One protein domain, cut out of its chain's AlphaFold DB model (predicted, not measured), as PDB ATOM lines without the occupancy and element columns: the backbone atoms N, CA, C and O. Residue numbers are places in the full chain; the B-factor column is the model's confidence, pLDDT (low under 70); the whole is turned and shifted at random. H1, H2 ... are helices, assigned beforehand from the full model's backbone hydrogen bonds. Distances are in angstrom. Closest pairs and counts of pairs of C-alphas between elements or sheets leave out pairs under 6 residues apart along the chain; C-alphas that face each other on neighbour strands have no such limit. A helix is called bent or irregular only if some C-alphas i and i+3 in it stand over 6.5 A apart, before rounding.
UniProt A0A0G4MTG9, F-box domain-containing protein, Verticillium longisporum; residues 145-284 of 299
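Overview. This is residues 145 to 284 of the 299 residues of the protein "F-box domain-containing protein" of Verticillium longisporum (UniProt A0A0G4MTG9). What shape do these atoms make? A long helix, H6, runs through the core of a rounded body, with H4 packed on its first part and H5 crossing it; H1 and H2 lie towards one end, and the loop of residues 224 to 247 makes much of the other. After H6, residues 266 to 284 fold back towards H1. What is it built of? The printed part has 140 residues with six named helices, H1 to H6 in order, and no named strand: it is all helix by class, though only 63 residues are in named elements. How large is its outline? It is compact, with a radius of gyration of the C-alphas of 15.1 A and spans of 39 by 34 by 33 A.

Arrangement. How do the first helices stand? H1, residues 150 to 158, and H2, residues 162 to 168, are close but not clearly touching, about perpendicular at 74 degrees; their closest C-alphas, Leu 158 and Ala 164, are 7.4 A apart. H2 is also close to but not clearly touching H4, residues 187 to 200, with the closest C-alphas, Tyr 168 and Ser 193, 6.0 A apart. What does the longest helix touch? H6, residues 248 to 265, is the hub: with residues 248 to 255 alone it touches H4, closest at the C-alphas of Ala 194 and Glu 249, 5.2 A, the same way at a steep tilt of 37 degrees, only just past shallow. It touches H5, residues 216 to 223, opposite ways at a steep tilt of 51 degrees, closest at the C-alphas of Ala 219 and Ala 253, 4.5 A. With residues 249 to 253 alone it only just touches H3, residues 173 to 179, with 3 pairs of C-alphas within 8 A, the closest Leu 174 and Ala 253, 7.2 A. What do the backbones show? In H1, H2, H4, H5 and H6 every O i to N i+4 pair is within hydrogen-bond range; in H3 1 of 3 is, beside 3 of 4 O i to N i+3 pairs. H3 is only just irregular: C-alphas 174 and 177 are 6.8 A apart.

Along the chain. Where does the first helix begin? H1 begins at C-alpha 150, (167.110, 206.192, 216.499). How long are the longer helices? H4 measures 19.8 A from first to last C-alpha, and H6 25.3 A, ending at C-alpha 265, (175.486, 198.444, 185.539).

Size, cuts and confidence. Which C-alphas are farthest apart? Those of Arg 150 and Arg 227, at 42.7 A. Which links are long? H4 to H5, with 15 residues, and H5 to H6, with 24; the printed part has no cut. Where is confidence low? The pLDDT is under 70 at residues 182, 211 and 267 to 274.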
ATOM      1  N   THR A 145     172.771 194.563 207.026       78.12
ATOM      2  CA  THR A 145     174.191 194.514 207.413       78.12
ATOM      3  C   THR A 145     174.597 195.599 208.410       78.12
ATOM      4  O   THR A 145     175.775 195.711 208.754       78.12
ATOM      5  N   HIS A 146     173.648 196.422 208.855       83.31
ATOM      6  CA  HIS A 146     173.896 197.556 209.731       83.31
ATOM      7  C   HIS A 146     173.072 197.462 211.010       83.31
ATOM      8  O   HIS A 146     171.991 196.876 211.041       83.31
ATOM      9  N   ALA A 147     173.583 198.056 212.075       85.06
ATOM     10  CA  ALA A 147     172.878 198.198 213.330       85.06
ATOM     11  C   ALA A 147     171.772 199.254 213.233       85.06
ATOM     12  O   ALA A 147     171.835 200.193 212.434       85.06
ATOM     13  N   ALA A 148     170.752 199.098 214.071       85.50
ATOM     14  CA  ALA A 148     169.696 200.084 214.203       85.50
ATOM     15  C   ALA A 148     170.136 201.251 215.093       85.50
ATOM     16  O   ALA A 148     170.922 201.067 216.012       85.50
ATOM     17  N   SER A 149     169.617 202.445 214.822       90.81
ATOM     18  CA  SER A 149     169.855 203.647 215.626       90.81
ATOM     19  C   SER A 149     168.669 204.594 215.452       90.81
ATOM     20  O   SER A 149     168.202 204.816 214.324       90.81
ATOM     21  N   ARG A 150     168.168 205.169 216.552       91.56
ATOM     22  CA  ARG A 150     167.110 206.192 216.499       91.56
ATOM     23  C   ARG A 150     167.635 207.475 215.867       91.56
ATOM     24  O   ARG A 150     166.930 208.080 215.060       91.56
ATOM     25  N   ASN A 151     168.885 207.838 216.149       93.69
ATOM     26  CA  ASN A 151     169.535 209.030 215.604       93.69
ATOM     27  C   ASN A 151     169.709 208.936 214.082       93.69
ATOM     28  O   ASN A 151     169.312 209.850 213.356       93.69
ATOM     29  N   ALA A 152     170.212 207.805 213.579       92.50
ATOM     30  CA  ALA A 152     170.329 207.558 212.141       92.50
ATOM     31  C   ALA A 152     168.951 207.503 211.455       92.50
ATOM     32  O   ALA A 152     168.777 208.020 210.351       92.50
ATOM     33  N   THR A 153     167.945 206.937 212.132       92.31
ATOM     34  CA  THR A 153     166.559 206.920 211.636       92.31
ATOM     35  C   THR A 153     165.989 208.334 211.524       92.31
ATOM     36  O   THR A 153     165.387 208.671 210.502       92.31
ATOM     37  N   LEU A 154     166.206 209.189 212.530       93.75
ATOM     38  CA  LEU A 154     165.822 210.598 212.471       93.75
ATOM     39  C   LEU A 154     166.537 211.302 211.312       93.75
ATOM     40  O   LEU A 154     165.873 211.951 210.507       93.75
ATOM     41  N   ALA A 155     167.857 211.146 211.181       95.31
ATOM     42  CA  ALA A 155     168.630 211.732 210.084       95.31
ATOM     43  C   ALA A 155     168.045 211.353 208.711       95.31
ATOM     44  O   ALA A 155     167.786 212.222 207.873       95.31
ATOM     45  N   ALA A 156     167.737 210.071 208.502       94.19
ATOM     46  CA  ALA A 156     167.094 209.587 207.283       94.19
ATOM     47  C   ALA A 156     165.717 210.230 207.042       94.19
ATOM     48  O   ALA A 156     165.396 210.586 205.906       94.19
ATOM     49  N   GLN A 157     164.914 210.419 208.094       94.50
ATOM     50  CA  GLN A 157     163.610 211.084 208.001       94.50
ATOM     51  C   GLN A 157     163.735 212.567 207.636       94.50
ATOM     52  O   GLN A 157     162.982 213.040 206.786       94.50
ATOM     53  N   LEU A 158     164.696 213.289 208.218       95.88
ATOM     54  CA  LEU A 158     164.919 214.719 207.958       95.88
ATOM     55  C   LEU A 158     165.270 215.012 206.494       95.88
ATOM     56  O   LEU A 158     164.889 216.051 205.961       95.88
ATOM     57  N   PHE A 159     165.970 214.087 205.836       95.50
ATOM     58  CA  PHE A 159     166.387 214.199 204.434       95.50
ATOM     59  C   PHE A 159     165.580 213.303 203.488       95.50
ATOM     60  O   PHE A 159     166.010 213.031 202.362       95.50
ATOM     61  N   LYS A 160     164.403 212.838 203.922       93.25
ATOM     62  CA  LYS A 160     163.491 212.057 203.078       93.25
ATOM     63  C   LYS A 160     163.032 212.867 201.866       93.25
ATOM     64  O   LYS A 160     163.020 212.354 200.745       93.25
ATOM     65  N   ASP A 161     162.702 214.135 202.092       90.69
ATOM     66  CA  ASP A 161     162.172 215.019 201.063       90.69
ATOM     67  C   ASP A 161     163.293 215.697 200.258       90.69
ATOM     68  O   ASP A 161     164.374 216.024 200.751       90.69
ATOM     69  N   GLU A 162     163.048 215.908 198.964       91.31
ATOM     70  CA  GLU A 162     164.000 216.550 198.047       91.31
ATOM     71  C   GLU A 162     164.443 217.967 198.460       91.31
ATOM     72  O   GLU A 162     165.641 218.236 198.352       91.31
ATOM     73  N   PRO A 163     163.574 218.856 198.986       92.75
ATOM     74  CA  PRO A 163     163.973 220.217 199.340       92.75
ATOM     75  C   PRO A 163     165.125 220.282 200.349       92.75
ATOM     76  O   PRO A 163     166.051 221.063 200.154       92.75
ATOM     77  N   ALA A 164     165.121 219.436 201.386       94.38
ATOM     78  CA  ALA A 164     166.183 219.418 202.395       94.38
ATOM     79  C   ALA A 164     167.518 218.955 201.794       94.38
ATOM     80  O   ALA A 164     168.576 219.520 202.077       94.38
ATOM     81  N   ARG A 165     167.460 217.962 200.898       93.88
ATOM     82  CA  ARG A 165     168.636 217.456 200.183       93.88
ATOM     83  C   ARG A 165     169.228 218.521 199.270       93.88
ATOM     84  O   ARG A 165     170.427 218.769 199.314       93.88
ATOM     85  N   LEU A 166     168.392 219.202 198.490       91.69
ATOM     86  CA  LEU A 166     168.855 220.284 197.624       91.69
ATOM     87  C   LEU A 166     169.373 221.481 198.431       91.69
ATOM     88  O   LEU A 166     170.365 222.091 198.042       91.69
ATOM     89  N   ALA A 167     168.759 221.815 199.562       92.62
ATOM     90  CA  ALA A 167     169.223 222.922 200.389       92.62
ATOM     91  C   ALA A 167     170.615 222.652 200.981       92.62
ATOM     92  O   ALA A 167     171.497 223.494 200.834       92.62
ATOM     93  N   TYR A 168     170.838 221.482 201.590       95.00
ATOM     94  CA  TYR A 168     172.029 221.260 202.423       95.00
ATOM     95  C   TYR A 168     173.055 220.268 201.852       95.00
ATOM     96  O   TYR A 168     174.241 220.406 202.139       95.00
ATOM     97  N   LEU A 169     172.652 219.306 201.011       95.00
ATOM     98  CA  LEU A 169     173.547 218.266 200.461       95.00
ATOM     99  C   LEU A 169     174.113 218.608 199.074       95.00
ATOM    100  O   LEU A 169     174.843 217.818 198.496       95.00
ATOM    101  N   THR A 170     173.737 219.752 198.494       93.19
ATOM    102  CA  THR A 170     174.129 220.123 197.119       93.19
ATOM    103  C   THR A 170     174.702 221.542 197.031       93.19
ATOM    104  O   THR A 170     174.423 222.288 196.087       93.19
ATOM    105  N   ARG A 171     175.469 221.949 198.054       92.56
ATOM    106  CA  ARG A 171     176.128 223.269 198.158       92.56
ATOM    107  C   ARG A 171     177.643 223.214 197.916       92.56
ATOM    108  O   ARG A 171     178.297 224.254 197.997       92.56
ATOM    109  N   SER A 172     178.194 222.043 197.600       92.81
ATOM    110  CA  SER A 172     179.603 221.889 197.226       92.81
ATOM    111  C   SER A 172     179.910 222.474 195.840       92.81
ATOM    112  O   SER A 172     179.011 222.739 195.029       92.81
ATOM    113  N   SER A 173     181.199 222.639 195.526       89.94
ATOM    114  CA  SER A 173     181.645 223.123 194.212       89.94
ATOM    115  C   SER A 173     181.199 222.222 193.052       89.94
ATOM    116  O   SER A 173     180.994 222.699 191.932       89.94
ATOM    117  N   LEU A 174     180.983 220.931 193.322       89.94
ATOM    118  CA  LEU A 174     180.547 219.946 192.340       89.94
ATOM    119  C   LEU A 174     179.144 220.270 191.795       89.94
ATOM    120  O   LEU A 174     178.878 220.126 190.601       89.94
ATOM    121  N   PHE A 175     178.260 220.765 192.663       89.38
ATOM    122  CA  PHE A 175     176.877 221.096 192.325       89.38
ATOM    123  C   PHE A 175     176.699 222.513 191.770       89.38
ATOM    124  O   PHE A 175     175.680 222.783 191.133       89.38
ATOM    125  N   HIS A 176     177.690 223.397 191.932       84.81
ATOM    126  CA  HIS A 176     177.648 224.779 191.439       84.81
ATOM    127  C   HIS A 176     177.269 224.858 189.952       84.81
ATOM    128  O   HIS A 176     176.315 225.541 189.570       84.81
ATOM    129  N   ARG A 177     177.980 224.093 189.111       74.19
ATOM    130  CA  ARG A 177     177.764 224.083 187.655       74.19
ATOM    131  C   ARG A 177     176.458 223.402 187.260       74.19
ATOM    132  O   ARG A 177     175.830 223.820 186.297       74.19
ATOM    133  N   ALA A 178     176.038 222.386 188.013       80.25
ATOM    134  CA  ALA A 178     174.792 221.669 187.761       80.25
ATOM    135  C   ALA A 178     173.546 222.493 188.141       80.25
ATOM    136  O   ALA A 178     172.487 222.326 187.538       80.25
ATOM    137  N   ARG A 179     173.655 223.380 189.137       76.88
ATOM    138  CA  ARG A 179     172.527 224.171 189.657       76.88
ATOM    139  C   ARG A 179     172.446 225.593 189.117       76.88
ATOM    140  O   ARG A 179     171.430 226.238 189.344       76.88
ATOM    141  N   HIS A 180     173.495 226.093 188.463       73.94
ATOM    142  CA  HIS A 180     173.635 227.522 188.147       73.94
ATOM    143  C   HIS A 180     173.451 228.424 189.385       73.94
ATOM    144  O   HIS A 180     172.981 229.554 189.286       73.94
ATOM    145  N   GLN A 181     173.806 227.917 190.567       73.12
ATOM    146  CA  GLN A 181     173.754 228.640 191.838       73.12
ATOM    147  C   GLN A 181     175.162 228.727 192.403       73.12
ATOM    148  O   GLN A 181     175.858 227.716 192.327       73.12
ATOM    149  N   PRO A 182     175.586 229.862 192.987       68.19
ATOM    150  CA  PRO A 182     176.915 229.980 193.575       68.19
ATOM    151  C   PRO A 182     177.141 228.870 194.615       68.19
ATOM    152  O   PRO A 182     176.182 228.498 195.314       68.19
ATOM    153  N   PRO A 183     178.368 228.322 194.713       72.88
ATOM    154  CA  PRO A 183     178.696 227.384 195.782       72.88
ATOM    155  C   PRO A 183     178.537 228.082 197.143       72.88
ATOM    156  O   PRO A 183     178.254 229.283 197.214       72.88
ATOM    157  N   ALA A 184     178.709 227.344 198.238       77.19
ATOM    158  CA  ALA A 184     178.918 228.003 199.526       77.19
ATOM    159  C   ALA A 184     180.080 229.015 199.424       77.19
ATOM    160  O   ALA A 184     181.040 228.774 198.687       77.19
ATOM    161  N   ALA A 185     179.973 230.153 200.119       76.75
ATOM    162  CA  ALA A 185     180.943 231.245 199.981       76.75
ATOM    163  C   ALA A 185     182.355 230.829 200.428       76.75
ATOM    164  O   ALA A 185     183.353 231.282 199.870       76.75
ATOM    165  N   ASP A 186     182.416 229.929 201.409       87.62
ATOM    166  CA  ASP A 186     183.636 229.376 201.986       87.62
ATOM    167  C   ASP A 186     183.860 227.925 201.522       87.62
ATOM    168  O   ASP A 186     182.933 227.105 201.498       87.62
ATOM    169  N   ARG A 187     185.118 227.576 201.222       89.00
ATOM    170  CA  ARG A 187     185.529 226.195 200.928       89.00
ATOM    171  C   ARG A 187     185.199 225.249 202.079       89.00
ATOM    172  O   ARG A 187     184.842 224.104 201.817       89.00
ATOM    173  N   ALA A 188     185.287 225.704 203.331       92.88
ATOM    174  CA  ALA A 188     184.946 224.870 204.482       92.88
ATOM    175  C   ALA A 188     183.458 224.487 204.487       92.88
ATOM    176  O   ALA A 188     183.111 223.341 204.766       92.88
ATOM    177  N   LEU A 189     182.575 225.413 204.108       93.62
ATOM    178  CA  LEU A 189     181.137 225.155 204.000       93.62
ATOM    179  C   LEU A 189     180.794 224.274 202.796       93.62
ATOM    180  O   LEU A 189     179.916 223.413 202.881       93.62
ATOM    181  N   ALA A 190     181.504 224.450 201.682       93.69
ATOM    182  CA  ALA A 190     181.364 223.581 200.518       93.69
ATOM    183  C   ALA A 190     181.772 222.133 200.863       93.69
ATOM    184  O   ALA A 190     181.031 221.192 200.567       93.69
ATOM    185  N   ALA A 191     182.880 221.966 201.597       95.12
ATOM    186  CA  ALA A 191     183.322 220.683 202.138       95.12
ATOM    187  C   ALA A 191     182.336 220.099 203.167       95.12
ATOM    188  O   ALA A 191     182.093 218.896 203.153       95.12
ATOM    189  N   ALA A 192     181.721 220.930 204.017       96.62
ATOM    190  CA  ALA A 192     180.682 220.503 204.956       96.62
ATOM    191  C   ALA A 192     179.459 219.925 204.226       96.62
ATOM    192  O   ALA A 192     178.985 218.842 204.566       96.62
ATOM    193  N   SER A 193     178.987 220.593 203.167       96.00
ATOM    194  CA  SER A 193     177.900 220.078 202.323       96.00
ATOM    195  C   SER A 193     178.273 218.758 201.642       96.00
ATOM    196  O   SER A 193     177.492 217.805 201.683       96.00
ATOM    197  N   ALA A 194     179.487 218.669 201.089       96.31
ATOM    198  CA  ALA A 194     179.993 217.446 200.470       96.31
ATOM    199  C   ALA A 194     180.084 216.286 201.474       96.31
ATOM    200  O   ALA A 194     179.671 215.165 201.171       96.31
ATOM    201  N   LYS A 195     180.549 216.554 202.701       97.25
ATOM    202  CA  LYS A 195     180.574 215.574 203.794       97.25
ATOM    203  C   LYS A 195     179.172 215.071 204.117       97.25
ATOM    204  O   LYS A 195     178.980 213.863 204.218       97.25
ATOM    205  N   LEU A 196     178.187 215.964 204.229       97.19
ATOM    206  CA  LEU A 196     176.798 215.567 204.475       97.19
ATOM    207  C   LEU A 196     176.252 214.666 203.363       97.19
ATOM    208  O   LEU A 196     175.596 213.670 203.655       97.19
ATOM    209  N   HIS A 197     176.540 214.972 202.096       95.69
ATOM    210  CA  HIS A 197     176.141 214.119 200.974       95.69
ATOM    211  C   HIS A 197     176.838 212.750 201.012       95.69
ATOM    212  O   HIS A 197     176.199 211.733 200.751       95.69
ATOM    213  N   CYS A 198     178.113 212.695 201.406       95.06
ATOM    214  CA  CYS A 198     178.818 211.427 201.602       95.06
ATOM    215  C   CYS A 198     178.183 210.593 202.725       95.06
ATOM    216  O   CYS A 198     177.939 209.405 202.532       95.06
ATOM    217  N   LEU A 199     177.863 211.212 203.870       94.69
ATOM    218  CA  LEU A 199     177.204 210.545 205.002       94.69
ATOM    219  C   LEU A 199     175.776 210.103 204.671       94.69
ATOM    220  O   LEU A 199     175.324 209.078 205.170       94.69
ATOM    221  N   TYR A 200     175.075 210.837 203.807       94.19
ATOM    222  CA  TYR A 200     173.755 210.448 203.319       94.19
ATOM    223  C   TYR A 200     173.791 209.107 202.566       94.19
ATOM    224  O   TYR A 200     172.781 208.411 202.540       94.19
ATOM    225  N   GLY A 201     174.930 208.712 201.985       88.00
ATOM    226  CA  GLY A 201     175.145 207.417 201.325       88.00
ATOM    227  C   GLY A 201     174.514 207.325 199.933       88.00
ATOM    228  O   GLY A 201     175.190 206.985 198.961       88.00
ATOM    229  N   ARG A 202     173.242 207.718 199.799       87.31
ATOM    230  CA  ARG A 202     172.517 207.675 198.526       87.31
ATOM    231  C   ARG A 202     172.934 208.817 197.598       87.31
ATOM    232  O   ARG A 202     172.623 209.982 197.827       87.31
ATOM    233  N   THR A 203     173.550 208.463 196.477       88.31
ATOM    234  CA  THR A 203     174.111 209.440 195.531       88.31
ATOM    235  C   THR A 203     173.059 210.332 194.851       88.31
ATOM    236  O   THR A 203     172.085 209.871 194.244       88.31
ATOM    237  N   ILE A 204     173.278 211.648 194.904       89.69
ATOM    238  CA  ILE A 204     172.473 212.659 194.211       89.69
ATOM    239  C   ILE A 204     173.097 212.921 192.838       89.69
ATOM    240  O   ILE A 204     174.024 213.709 192.676       89.69
ATOM    241  N   LEU A 205     172.572 212.241 191.820       85.94
ATOM    242  CA  LEU A 205     173.105 212.321 190.452       85.94
ATOM    243  C   LEU A 205     172.576 213.516 189.647       85.94
ATOM    244  O   LEU A 205     173.203 213.928 188.668       85.94
ATOM    245  N   ASN A 206     171.422 214.052 190.047       84.50
ATOM    246  CA  ASN A 206     170.753 215.162 189.381       84.50
ATOM    247  C   ASN A 206     170.363 216.217 190.416       84.50
ATOM    248  O   ASN A 206     169.652 215.907 191.367       84.50
ATOM    249  N   ALA A 207     170.778 217.460 190.191       80.25
ATOM    250  CA  ALA A 207     170.428 218.603 191.035       80.25
ATOM    251  C   ALA A 207     169.146 219.330 190.573       80.25
ATOM    252  O   ALA A 207     168.827 220.419 191.044       80.25
ATOM    253  N   GLY A 208     168.453 218.752 189.591       79.50
ATOM    254  CA  GLY A 208     167.310 219.324 188.892       79.50
ATOM    255  C   GLY A 208     166.833 218.407 187.763       79.50
ATOM    256  O   GLY A 208     167.326 217.292 187.592       79.50
ATOM    257  N   ARG A 209     165.860 218.876 186.975       74.94
ATOM    258  CA  ARG A 209     165.193 218.067 185.933       74.94
ATOM    259  C   ARG A 209     165.872 218.111 184.561       74.94
ATOM    260  O   ARG A 209     165.566 217.289 183.702       74.94
ATOM    261  N   THR A 210     166.772 219.065 184.328       75.75
ATOM    262  CA  THR A 210     167.429 219.271 183.029       75.75
ATOM    263  C   THR A 210     168.665 218.382 182.863       75.75
ATOM    264  O   THR A 210     169.262 217.921 183.835       75.75
ATOM    265  N   ARG A 211     169.114 218.171 181.615       67.81
ATOM    266  CA  ARG A 211     170.399 217.490 181.348       67.81
ATOM    267  C   ARG A 211     171.597 218.230 181.946       67.81
ATOM    268  O   ARG A 211     172.541 217.567 182.358       67.81
ATOM    269  N   SER A 212     171.554 219.564 182.006       71.88
ATOM    270  CA  SER A 212     172.605 220.379 182.632       71.88
ATOM    271  C   SER A 212     172.713 220.149 184.140       71.88
ATOM    272  O   SER A 212     173.788 220.341 184.699       71.88
ATOM    273  N   ALA A 213     171.649 219.650 184.776       77.75
ATOM    274  CA  ALA A 213     171.636 219.331 186.198       77.75
ATOM    275  C   ALA A 213     172.338 218.008 186.549       77.75
ATOM    276  O   ALA A 213     172.364 217.625 187.720       77.75
ATOM    277  N   ARG A 214     172.883 217.292 185.554       86.31
ATOM    278  CA  ARG A 214     173.638 216.053 185.764       86.31
ATOM    279  C   ARG A 214     175.002 216.365 186.358       86.31
ATOM    280  O   ARG A 214     175.802 217.083 185.767       86.31
ATOM    281  N   VAL A 215     175.284 215.743 187.494       91.75
ATOM    282  CA  VAL A 215     176.511 215.981 188.262       91.75
ATOM    283  C   VAL A 215     177.663 215.092 187.779       91.75
ATOM    284  O   VAL A 215     178.829 215.470 187.853       91.75
ATOM    285  N   HIS A 216     177.332 213.931 187.208       92.75
ATOM    286  CA  HIS A 216     178.295 212.905 186.805       92.75
ATOM    287  C   HIS A 216     179.464 213.400 185.927       92.75
ATOM    288  O   HIS A 216     180.601 213.098 186.276       92.75
ATOM    289  N   PRO A 217     179.267 214.182 184.840       91.62
ATOM    290  CA  PRO A 217     180.393 214.633 184.014       91.62
ATOM    291  C   PRO A 217     181.402 215.494 184.786       91.62
ATOM    292  O   PRO A 217     182.608 215.368 184.585       91.62
ATOM    293  N   TYR A 218     180.914 216.336 185.700       91.38
ATOM    294  CA  TYR A 218     181.765 217.160 186.559       91.38
ATOM    295  C   TYR A 218     182.511 216.309 187.588       91.38
ATOM    296  O   TYR A 218     183.685 216.556 187.855       91.38
ATOM    297  N   ALA A 219     181.855 215.273 188.115       94.69
ATOM    298  CA  ALA A 219     182.474 214.327 189.031       94.69
ATOM    299  C   ALA A 219     183.592 213.533 188.338       94.69
ATOM    300  O   ALA A 219     184.698 213.467 188.864       94.69
ATOM    301  N   CYS A 220     183.362 213.028 187.119       94.56
ATOM    302  CA  CYS A 220     184.402 212.378 186.314       94.56
ATOM    303  C   CYS A 220     185.594 213.299 186.064       94.56
ATOM    304  O   CYS A 220     186.731 212.873 186.233       94.56
ATOM    305  N   ALA A 221     185.339 214.558 185.695       93.31
ATOM    306  CA  ALA A 221     186.404 215.528 185.470       93.31
ATOM    307  C   ALA A 221     187.243 215.775 186.733       93.31
ATOM    308  O   ALA A 221     188.436 216.003 186.612       93.31
ATOM    309  N   LYS A 222     186.644 215.707 187.931       93.06
ATOM    310  CA  LYS A 222     187.362 215.856 189.206       93.06
ATOM    311  C   LYS A 222     188.123 214.585 189.604       93.06
ATOM    312  O   LYS A 222     189.262 214.679 190.039       93.06
ATOM    313  N   VAL A 223     187.520 213.407 189.434       95.00
ATOM    314  CA  VAL A 223     188.118 212.113 189.817       95.00
ATOM    315  C   VAL A 223     189.281 211.726 188.901       95.00
ATOM    316  O   VAL A 223     190.322 211.283 189.384       95.00
ATOM    317  N   TYR A 224     189.116 211.904 187.589       94.56
ATOM    318  CA  TYR A 224     190.093 211.482 186.581       94.56
ATOM    319  C   TYR A 224     191.101 212.572 186.196       94.56
ATOM    320  O   TYR A 224     191.883 212.382 185.265       94.56
ATOM    321  N   ASP A 225     191.123 213.706 186.900       93.94
ATOM    322  CA  ASP A 225     192.191 214.688 186.731       93.94
ATOM    323  C   ASP A 225     193.471 214.180 187.403       93.94
ATOM    324  O   ASP A 225     193.733 214.453 188.570       93.94
ATOM    325  N   LEU A 226     194.283 213.421 186.662       91.44
ATOM    326  CA  LEU A 226     195.520 212.808 187.170       91.44
ATOM    327  C   LEU A 226     196.510 213.822 187.760       91.44
ATOM    328  O   LEU A 226     197.308 213.466 188.619       91.44
ATOM    329  N   ARG A 227     196.415 215.097 187.366       92.50
ATOM    330  CA  ARG A 227     197.214 216.201 187.926       92.50
ATOM    331  C   ARG A 227     196.961 216.433 189.418       92.50
ATOM    332  O   ARG A 227     197.803 217.013 190.084       92.50
ATOM    333  N   GLN A 228     195.807 216.005 189.924       88.25
ATOM    334  CA  GLN A 228     195.385 216.167 191.316       88.25
ATOM    335  C   GLN A 228     195.783 214.995 192.222       88.25
ATOM    336  O   GLN A 228     195.583 215.073 193.436       88.25
ATOM    337  N   HIS A 229     196.327 213.923 191.646       91.50
ATOM    338  CA  HIS A 229     196.832 212.764 192.372       91.50
ATOM    339  C   HIS A 229     198.333 212.929 192.547       91.50
ATOM    340  O   HIS A 229     199.111 212.663 191.633       91.50
ATOM    341  N   THR A 230     198.730 213.431 193.711       94.50
ATOM    342  CA  THR A 230     200.125 213.751 194.013       94.50
ATOM    343  C   THR A 230     200.581 212.998 195.258       94.50
ATOM    344  O   THR A 230     199.775 212.434 196.006       94.50
ATOM    345  N   ALA A 231     201.892 212.992 195.509       94.25
ATOM    346  CA  ALA A 231     202.435 212.444 196.750       94.25
ATOM    347  C   ALA A 231     201.857 213.156 197.991       94.25
ATOM    348  O   ALA A 231     201.602 212.502 198.997       94.25
ATOM    349  N   GLY A 232     201.582 214.466 197.896       92.69
ATOM    350  CA  GLY A 232     200.976 215.254 198.975       92.69
ATOM    351  C   GLY A 232     199.529 214.869 199.288       92.69
ATOM    352  O   GLY A 232     199.094 215.014 200.425       92.69
ATOM    353  N   THR A 233     198.792 214.324 198.314       93.38
ATOM    354  CA  THR A 233     197.430 213.802 198.515       93.38
ATOM    355  C   THR A 233     197.420 212.296 198.769       93.38
ATOM    356  O   THR A 233     196.354 211.687 198.710       93.38
ATOM    357  N   PHE A 234     198.583 211.663 198.959       94.25
ATOM    358  CA  PHE A 234     198.738 210.205 199.050       94.25
ATOM    359  C   PHE A 234     198.043 209.449 197.906       94.25
ATOM    360  O   PHE A 234     197.527 208.352 198.113       94.25
ATOM    361  N   TRP A 235     197.987 210.053 196.712       92.31
ATOM    362  CA  TRP A 235     197.275 209.505 195.548       92.31
ATOM    363  C   TRP A 235     195.778 209.225 195.794       92.31
ATOM    364  O   TRP A 235     195.169 208.412 195.102       92.31
ATOM    365  N   GLY A 236     195.182 209.880 196.797       92.06
ATOM    366  CA  GLY A 236     193.814 209.650 197.249       92.06
ATOM    367  C   GLY A 236     193.001 210.933 197.458       92.06
ATOM    368  O   GLY A 236     193.427 212.036 197.098       92.06
ATOM    369  N   PRO A 237     191.794 210.812 198.043       94.88
ATOM    370  CA  PRO A 237     190.897 211.932 198.318       94.88
ATOM    371  C   PRO A 237     191.304 212.679 199.600       94.88
ATOM    372  O   PRO A 237     190.489 212.913 200.492       94.88
ATOM    373  N   PHE A 238     192.581 213.036 199.697       95.62
ATOM    374  CA  PHE A 238     193.148 213.804 200.799       95.62
ATOM    375  C   PHE A 238     193.537 215.203 200.325       95.62
ATOM    376  O   PHE A 238     193.785 215.425 199.137       95.62
ATOM    377  N   VAL A 239     193.582 216.146 201.260       93.19
ATOM    378  CA  VAL A 239     194.085 217.499 201.017       93.19
ATOM    379  C   VAL A 239     195.575 217.421 200.659       93.19
ATOM    380  O   VAL A 239     196.316 216.624 201.225       93.19
ATOM    381  N   GLU A 240     196.024 218.253 199.718       91.50
ATOM    382  CA  GLU A 240     197.403 218.264 199.190       91.50
ATOM    383  C   GLU A 240     198.457 218.832 200.163       91.50
ATOM    384  O   GLU A 240     199.615 219.035 199.817       91.50
ATOM    385  N   ASP A 241     198.090 219.082 201.413       91.81
ATOM    386  CA  ASP A 241     198.992 219.611 202.436       91.81
ATOM    387  C   ASP A 241     199.826 218.522 203.137       91.81
ATOM    388  O   ASP A 241     200.556 218.825 204.080       91.81
ATOM    389  N   GLY A 242     199.703 217.254 202.724       90.06
ATOM    390  CA  GLY A 242     200.381 216.119 203.358       90.06
ATOM    391  C   GLY A 242     199.840 215.759 204.746       90.06
ATOM    392  O   GLY A 242     200.378 214.865 205.394       90.06
ATOM    393  N   SER A 243     198.769 216.412 205.215       92.81
ATOM    394  CA  SER A 243     198.215 216.201 206.562       92.81
ATOM    395  C   SER A 243     197.409 214.908 206.705       92.81
ATOM    396  O   SER A 243     197.072 214.508 207.817       92.81
ATOM    397  N   GLY A 244     197.030 214.287 205.584       91.00
ATOM    398  CA  GLY A 244     196.102 213.154 205.564       91.00
ATOM    399  C   GLY A 244     194.654 213.545 205.877       91.00
ATOM    400  O   GLY A 244     193.795 212.674 206.013       91.00
ATOM    401  N   ARG A 245     194.343 214.846 205.980       94.12
ATOM    402  CA  ARG A 245     192.959 215.313 206.111       94.12
ATOM    403  C   ARG A 245     192.170 214.982 204.852       94.12
ATOM    404  O   ARG A 245     192.674 215.080 203.737       94.12
ATOM    405  N   ILE A 246     190.910 214.613 205.043       95.88
ATOM    406  CA  ILE A 246     190.013 214.192 203.965       95.88
ATOM    407  C   ILE A 246     189.565 215.412 203.150       95.88
ATOM    408  O   ILE A 246     189.054 216.384 203.709       95.88
ATOM    409  N   ASP A 247     189.686 215.332 201.825       95.94
ATOM    410  CA  ASP A 247     189.019 216.245 200.896       95.94
ATOM    411  C   ASP A 247     187.611 215.710 200.602       95.94
ATOM    412  O   ASP A 247     187.395 214.874 199.718       95.94
ATOM    413  N   TRP A 248     186.634 216.198 201.366       96.38
ATOM    414  CA  TRP A 248     185.245 215.753 201.260       96.38
ATOM    415  C   TRP A 248     184.621 216.008 199.890       96.38
ATOM    416  O   TRP A 248     183.777 215.223 199.465       96.38
ATOM    417  N   GLU A 249     185.039 217.043 199.156       94.75
ATOM    418  CA  GLU A 249     184.509 217.262 197.810       94.75
ATOM    419  C   GLU A 249     185.102 216.289 196.780       94.75
ATOM    420  O   GLU A 249     184.470 216.021 195.753       94.75
ATOM    421  N   ARG A 250     186.312 215.761 197.009       95.12
ATOM    422  CA  ARG A 250     186.844 214.637 196.218       95.12
ATOM    423  C   ARG A 250     186.131 213.338 196.559       95.12
ATOM    424  O   ARG A 250     185.749 212.623 195.634       95.12
ATOM    425  N   VAL A 251     185.899 213.051 197.845       96.44
ATOM    426  CA  VAL A 251     185.111 211.875 198.266       96.44
ATOM    427  C   VAL A 251     183.716 211.919 197.641       96.44
ATOM    428  O   VAL A 251     183.268 210.928 197.069       96.44
ATOM    429  N   GLU A 252     183.062 213.080 197.656       95.81
ATOM    430  CA  GLU A 252     181.759 213.279 197.022       95.81
ATOM    431  C   GLU A 252     181.797 213.001 195.513       95.81
ATOM    432  O   GLU A 252     180.922 212.313 194.984       95.81
ATOM    433  N   ALA A 253     182.816 213.495 194.805       95.69
ATOM    434  CA  ALA A 253     182.961 213.229 193.378       95.69
ATOM    435  C   ALA A 253     183.153 211.729 193.092       95.69
ATOM    436  O   ALA A 253     182.505 211.194 192.190       95.69
ATOM    437  N   VAL A 254     183.977 211.032 193.883       95.00
ATOM    438  CA  VAL A 254     184.144 209.572 193.791       95.00
ATOM    439  C   VAL A 254     182.810 208.862 194.028       95.00
ATOM    440  O   VAL A 254     182.415 208.031 193.209       95.00
ATOM    441  N   MET A 255     182.076 209.235 195.079       93.00
ATOM    442  CA  MET A 255     180.744 208.700 195.381       93.00
ATOM    443  C   MET A 255     179.786 208.875 194.195       93.00
ATOM    444  O   MET A 255     179.140 207.914 193.783       93.00
ATOM    445  N   VAL A 256     179.731 210.061 193.581       93.50
ATOM    446  CA  VAL A 256     178.875 210.331 192.410       93.50
ATOM    447  C   VAL A 256     179.262 209.478 191.197       93.50
ATOM    448  O   VAL A 256     178.372 208.938 190.535       93.50
ATOM    449  N   VAL A 257     180.559 209.337 190.896       94.19
ATOM    450  CA  VAL A 257     181.037 208.487 189.788       94.19
ATOM    451  C   VAL A 257     180.635 207.036 190.022       94.19
ATOM    452  O   VAL A 257     180.061 206.400 189.135       94.19
ATOM    453  N   LEU A 258     180.874 206.515 191.224       90.56
ATOM    454  CA  LEU A 258     180.526 205.137 191.531       90.56
ATOM    455  C   LEU A 258     179.009 204.909 191.496       90.56
ATOM    456  O   LEU A 258     178.560 203.937 190.892       90.56
ATOM    457  N   GLY A 259     178.212 205.815 192.066       88.56
ATOM    458  CA  GLY A 259     176.751 205.716 192.038       88.56
ATOM    459  C   GLY A 259     176.177 205.736 190.621       88.56
ATOM    460  O   GLY A 259     175.269 204.965 190.301       88.56
ATOM    461  N   ALA A 260     176.732 206.562 189.730       89.25
ATOM    462  CA  ALA A 260     176.337 206.572 188.322       89.25
ATOM    463  C   ALA A 260     176.685 205.254 187.613       89.25
ATOM    464  O   ALA A 260     175.831 204.698 186.917       89.25
ATOM    465  N   ASN A 261     177.893 204.730 187.839       87.94
ATOM    466  CA  ASN A 261     178.335 203.456 187.274       87.94
ATOM    467  C   ASN A 261     177.477 202.289 187.773       87.94
ATOM    468  O   ASN A 261     177.046 201.462 186.973       87.94
ATOM    469  N   MET A 262     177.156 202.240 189.069       83.88
ATOM    470  CA  MET A 262     176.284 201.200 189.624       83.88
ATOM    471  C   MET A 262     174.873 201.258 189.045       83.88
ATOM    472  O   MET A 262     174.300 200.220 188.706       83.88
ATOM    473  N   ARG A 263     174.328 202.468 188.865       82.19
ATOM    474  CA  ARG A 263     173.026 202.665 188.218       82.19
ATOM    475  C   ARG A 263     173.035 202.184 186.769       82.19
ATOM    476  O   ARG A 263     172.065 201.568 186.331       82.19
ATOM    477  N   GLN A 264     174.114 202.451 186.035       83.50
ATOM    478  CA  GLN A 264     174.282 201.995 184.656       83.50
ATOM    479  C   GLN A 264     174.452 200.472 184.568       83.50
ATOM    480  O   GLN A 264     173.831 199.841 183.717       83.50
ATOM    481  N   ALA A 265     175.230 199.881 185.475       80.81
ATOM    482  CA  ALA A 265     175.486 198.444 185.539       80.81
ATOM    483  C   ALA A 265     174.298 197.624 186.080       80.81
ATOM    484  O   ALA A 265     174.367 196.399 186.092       80.81
ATOM    485  N   ARG A 266     173.219 198.277 186.547       72.38
ATOM    486  CA  ARG A 266     172.085 197.643 187.252       72.38
ATOM    487  C   ARG A 266     172.529 196.785 188.448       72.38
ATOM    488  O   ARG A 266     171.858 195.826 188.810       72.38
ATOM    489  N   ALA A 267     173.639 197.154 189.086       65.56
ATOM    490  CA  ALA A 267     174.252 196.397 190.179       65.56
ATOM    491  C   ALA A 267     173.617 196.678 191.563       65.56
ATOM    492  O   ALA A 267     174.160 196.280 192.595       65.56
ATOM    493  N   GLY A 268     172.485 197.386 191.598       54.84
ATOM    494  CA  GLY A 268     171.809 197.798 192.827       54.84
ATOM    495  C   GLY A 268     171.045 196.639 193.460       54.84
ATOM    496  O   GLY A 268     169.957 196.300 193.004       54.84
ATOM    497  N   GLY A 269     171.610 196.029 194.502       53.59
ATOM    498  CA  GLY A 269     170.830 195.163 195.389       53.59
ATOM    499  C   GLY A 269     171.630 194.206 196.270       53.59
ATOM    500  O   GLY A 269     171.285 194.053 197.433       53.59
ATOM    501  N   SER A 270     172.697 193.579 195.761       54.56
ATOM    502  CA  SER A 270     173.313 192.430 196.462       54.56
ATOM    503  C   SER A 270     174.699 192.707 197.061       54.56
ATOM    504  O   SER A 270     174.975 192.327 198.194       54.56
ATOM    505  N   ILE A 271     175.566 193.433 196.352       53.97
ATOM    506  CA  ILE A 271     176.968 193.639 196.769       53.97
ATOM    507  C   ILE A 271     177.178 194.810 197.746       53.97
ATOM    508  O   ILE A 271     178.199 194.855 198.422       53.97
ATOM    509  N   TRP A 272     176.211 195.729 197.868       60.06
ATOM    510  CA  TRP A 272     176.365 196.981 198.630       60.06
ATOM    511  C   TRP A 272     175.107 197.354 199.426       60.06
ATOM    512  O   TRP A 272     174.683 198.503 199.393       60.06
ATOM    513  N   GLY A 273     174.470 196.394 200.108       59.03
ATOM    514  CA  GLY A 273     173.109 196.491 200.680       59.03
ATOM    515  C   GLY A 273     172.767 197.673 201.614       59.03
ATOM    516  O   GLY A 273     171.622 197.776 202.040       59.03
ATOM    517  N   GLY A 274     173.706 198.575 201.925       68.44
ATOM    518  CA  GLY A 274     173.456 199.837 202.633       68.44
ATOM    519  C   GLY A 274     173.602 201.109 201.786       68.44
ATOM    520  O   GLY A 274     173.245 202.179 202.258       68.44
ATOM    521  N   TRP A 275     174.100 201.045 200.550       72.81
ATOM    522  CA  TRP A 275     174.527 202.251 199.820       72.81
ATOM    523  C   TRP A 275     173.385 203.112 199.273       72.81
ATOM    524  O   TRP A 275     173.533 204.317 199.102       72.81
ATOM    525  N   ASP A 276     172.219 202.507 199.053       76.69
ATOM    526  CA  ASP A 276     170.997 203.230 198.689       76.69
ATOM    527  C   ASP A 276     170.174 203.670 199.912       76.69
ATOM    528  O   ASP A 276     169.170 204.376 199.759       76.69
ATOM    529  N   MET A 277     170.590 203.276 201.121       85.12
ATOM    530  CA  MET A 277     169.885 203.576 202.362       85.12
ATOM    531  C   MET A 277     170.443 204.849 203.011       85.12
ATOM    532  O   MET A 277     171.619 204.880 203.377       85.12
ATOM    533  N   PRO A 278     169.617 205.901 203.193       90.81
ATOM    534  CA  PRO A 278     170.048 207.142 203.821       90.81
ATOM    535  C   PRO A 278     170.721 206.921 205.175       90.81
ATOM    536  O   PRO A 278     170.115 206.335 206.070       90.81
ATOM    537  N   PHE A 279     171.948 207.422 205.325       91.94
ATOM    538  CA  PHE A 279     172.734 207.370 206.567       91.94
ATOM    539  C   PHE A 279     173.061 205.963 207.098       91.94
ATOM    540  O   PHE A 279     173.598 205.837 208.205       91.94
ATOM    541  N   ALA A 280     172.816 204.899 206.331       87.06
ATOM    542  CA  ALA A 280     173.285 203.568 206.701       87.06
ATOM    543  C   ALA A 280     174.822 203.545 206.712       87.06
ATOM    544  O   ALA A 280     175.467 204.015 205.778       87.06
ATOM    545  N   GLY A 281     175.418 203.038 207.792       85.69
ATOM    546  CA  GLY A 281     176.878 202.970 207.912       85.69
ATOM    547  C   GLY A 281     177.569 204.289 208.280       85.69
ATOM    548  O   GLY A 281     178.791 204.329 208.374       85.69
ATOM    549  N   SER A 282     176.819 205.376 208.487       90.31
ATOM    550  CA  SER A 282     177.379 206.728 208.670       90.31
ATOM    551  C   SER A 282     177.849 207.054 210.097       90.31
ATOM    552  O   SER A 282     178.254 208.185 210.361       90.31
ATOM    553  N   TRP A 283     177.813 206.080 211.012       91.31
ATOM    554  CA  TRP A 283     178.142 206.260 212.428       91.31
ATOM    555  C   TRP A 283     179.031 205.126 212.990       91.31
ATOM    556  O   TRP A 283     179.063 204.031 212.411       91.31
ATOM    557  N   PRO A 284     179.794 205.363 214.078       88.56
ATOM    558  CA  PRO A 284     180.776 204.401 214.594       88.56
ATOM    559  C   PRO A 284     180.147 203.083 215.069       88.56
ATOM    560  O   PRO A 284     179.198 203.086 215.836       88.56
TER     561      PRO A 284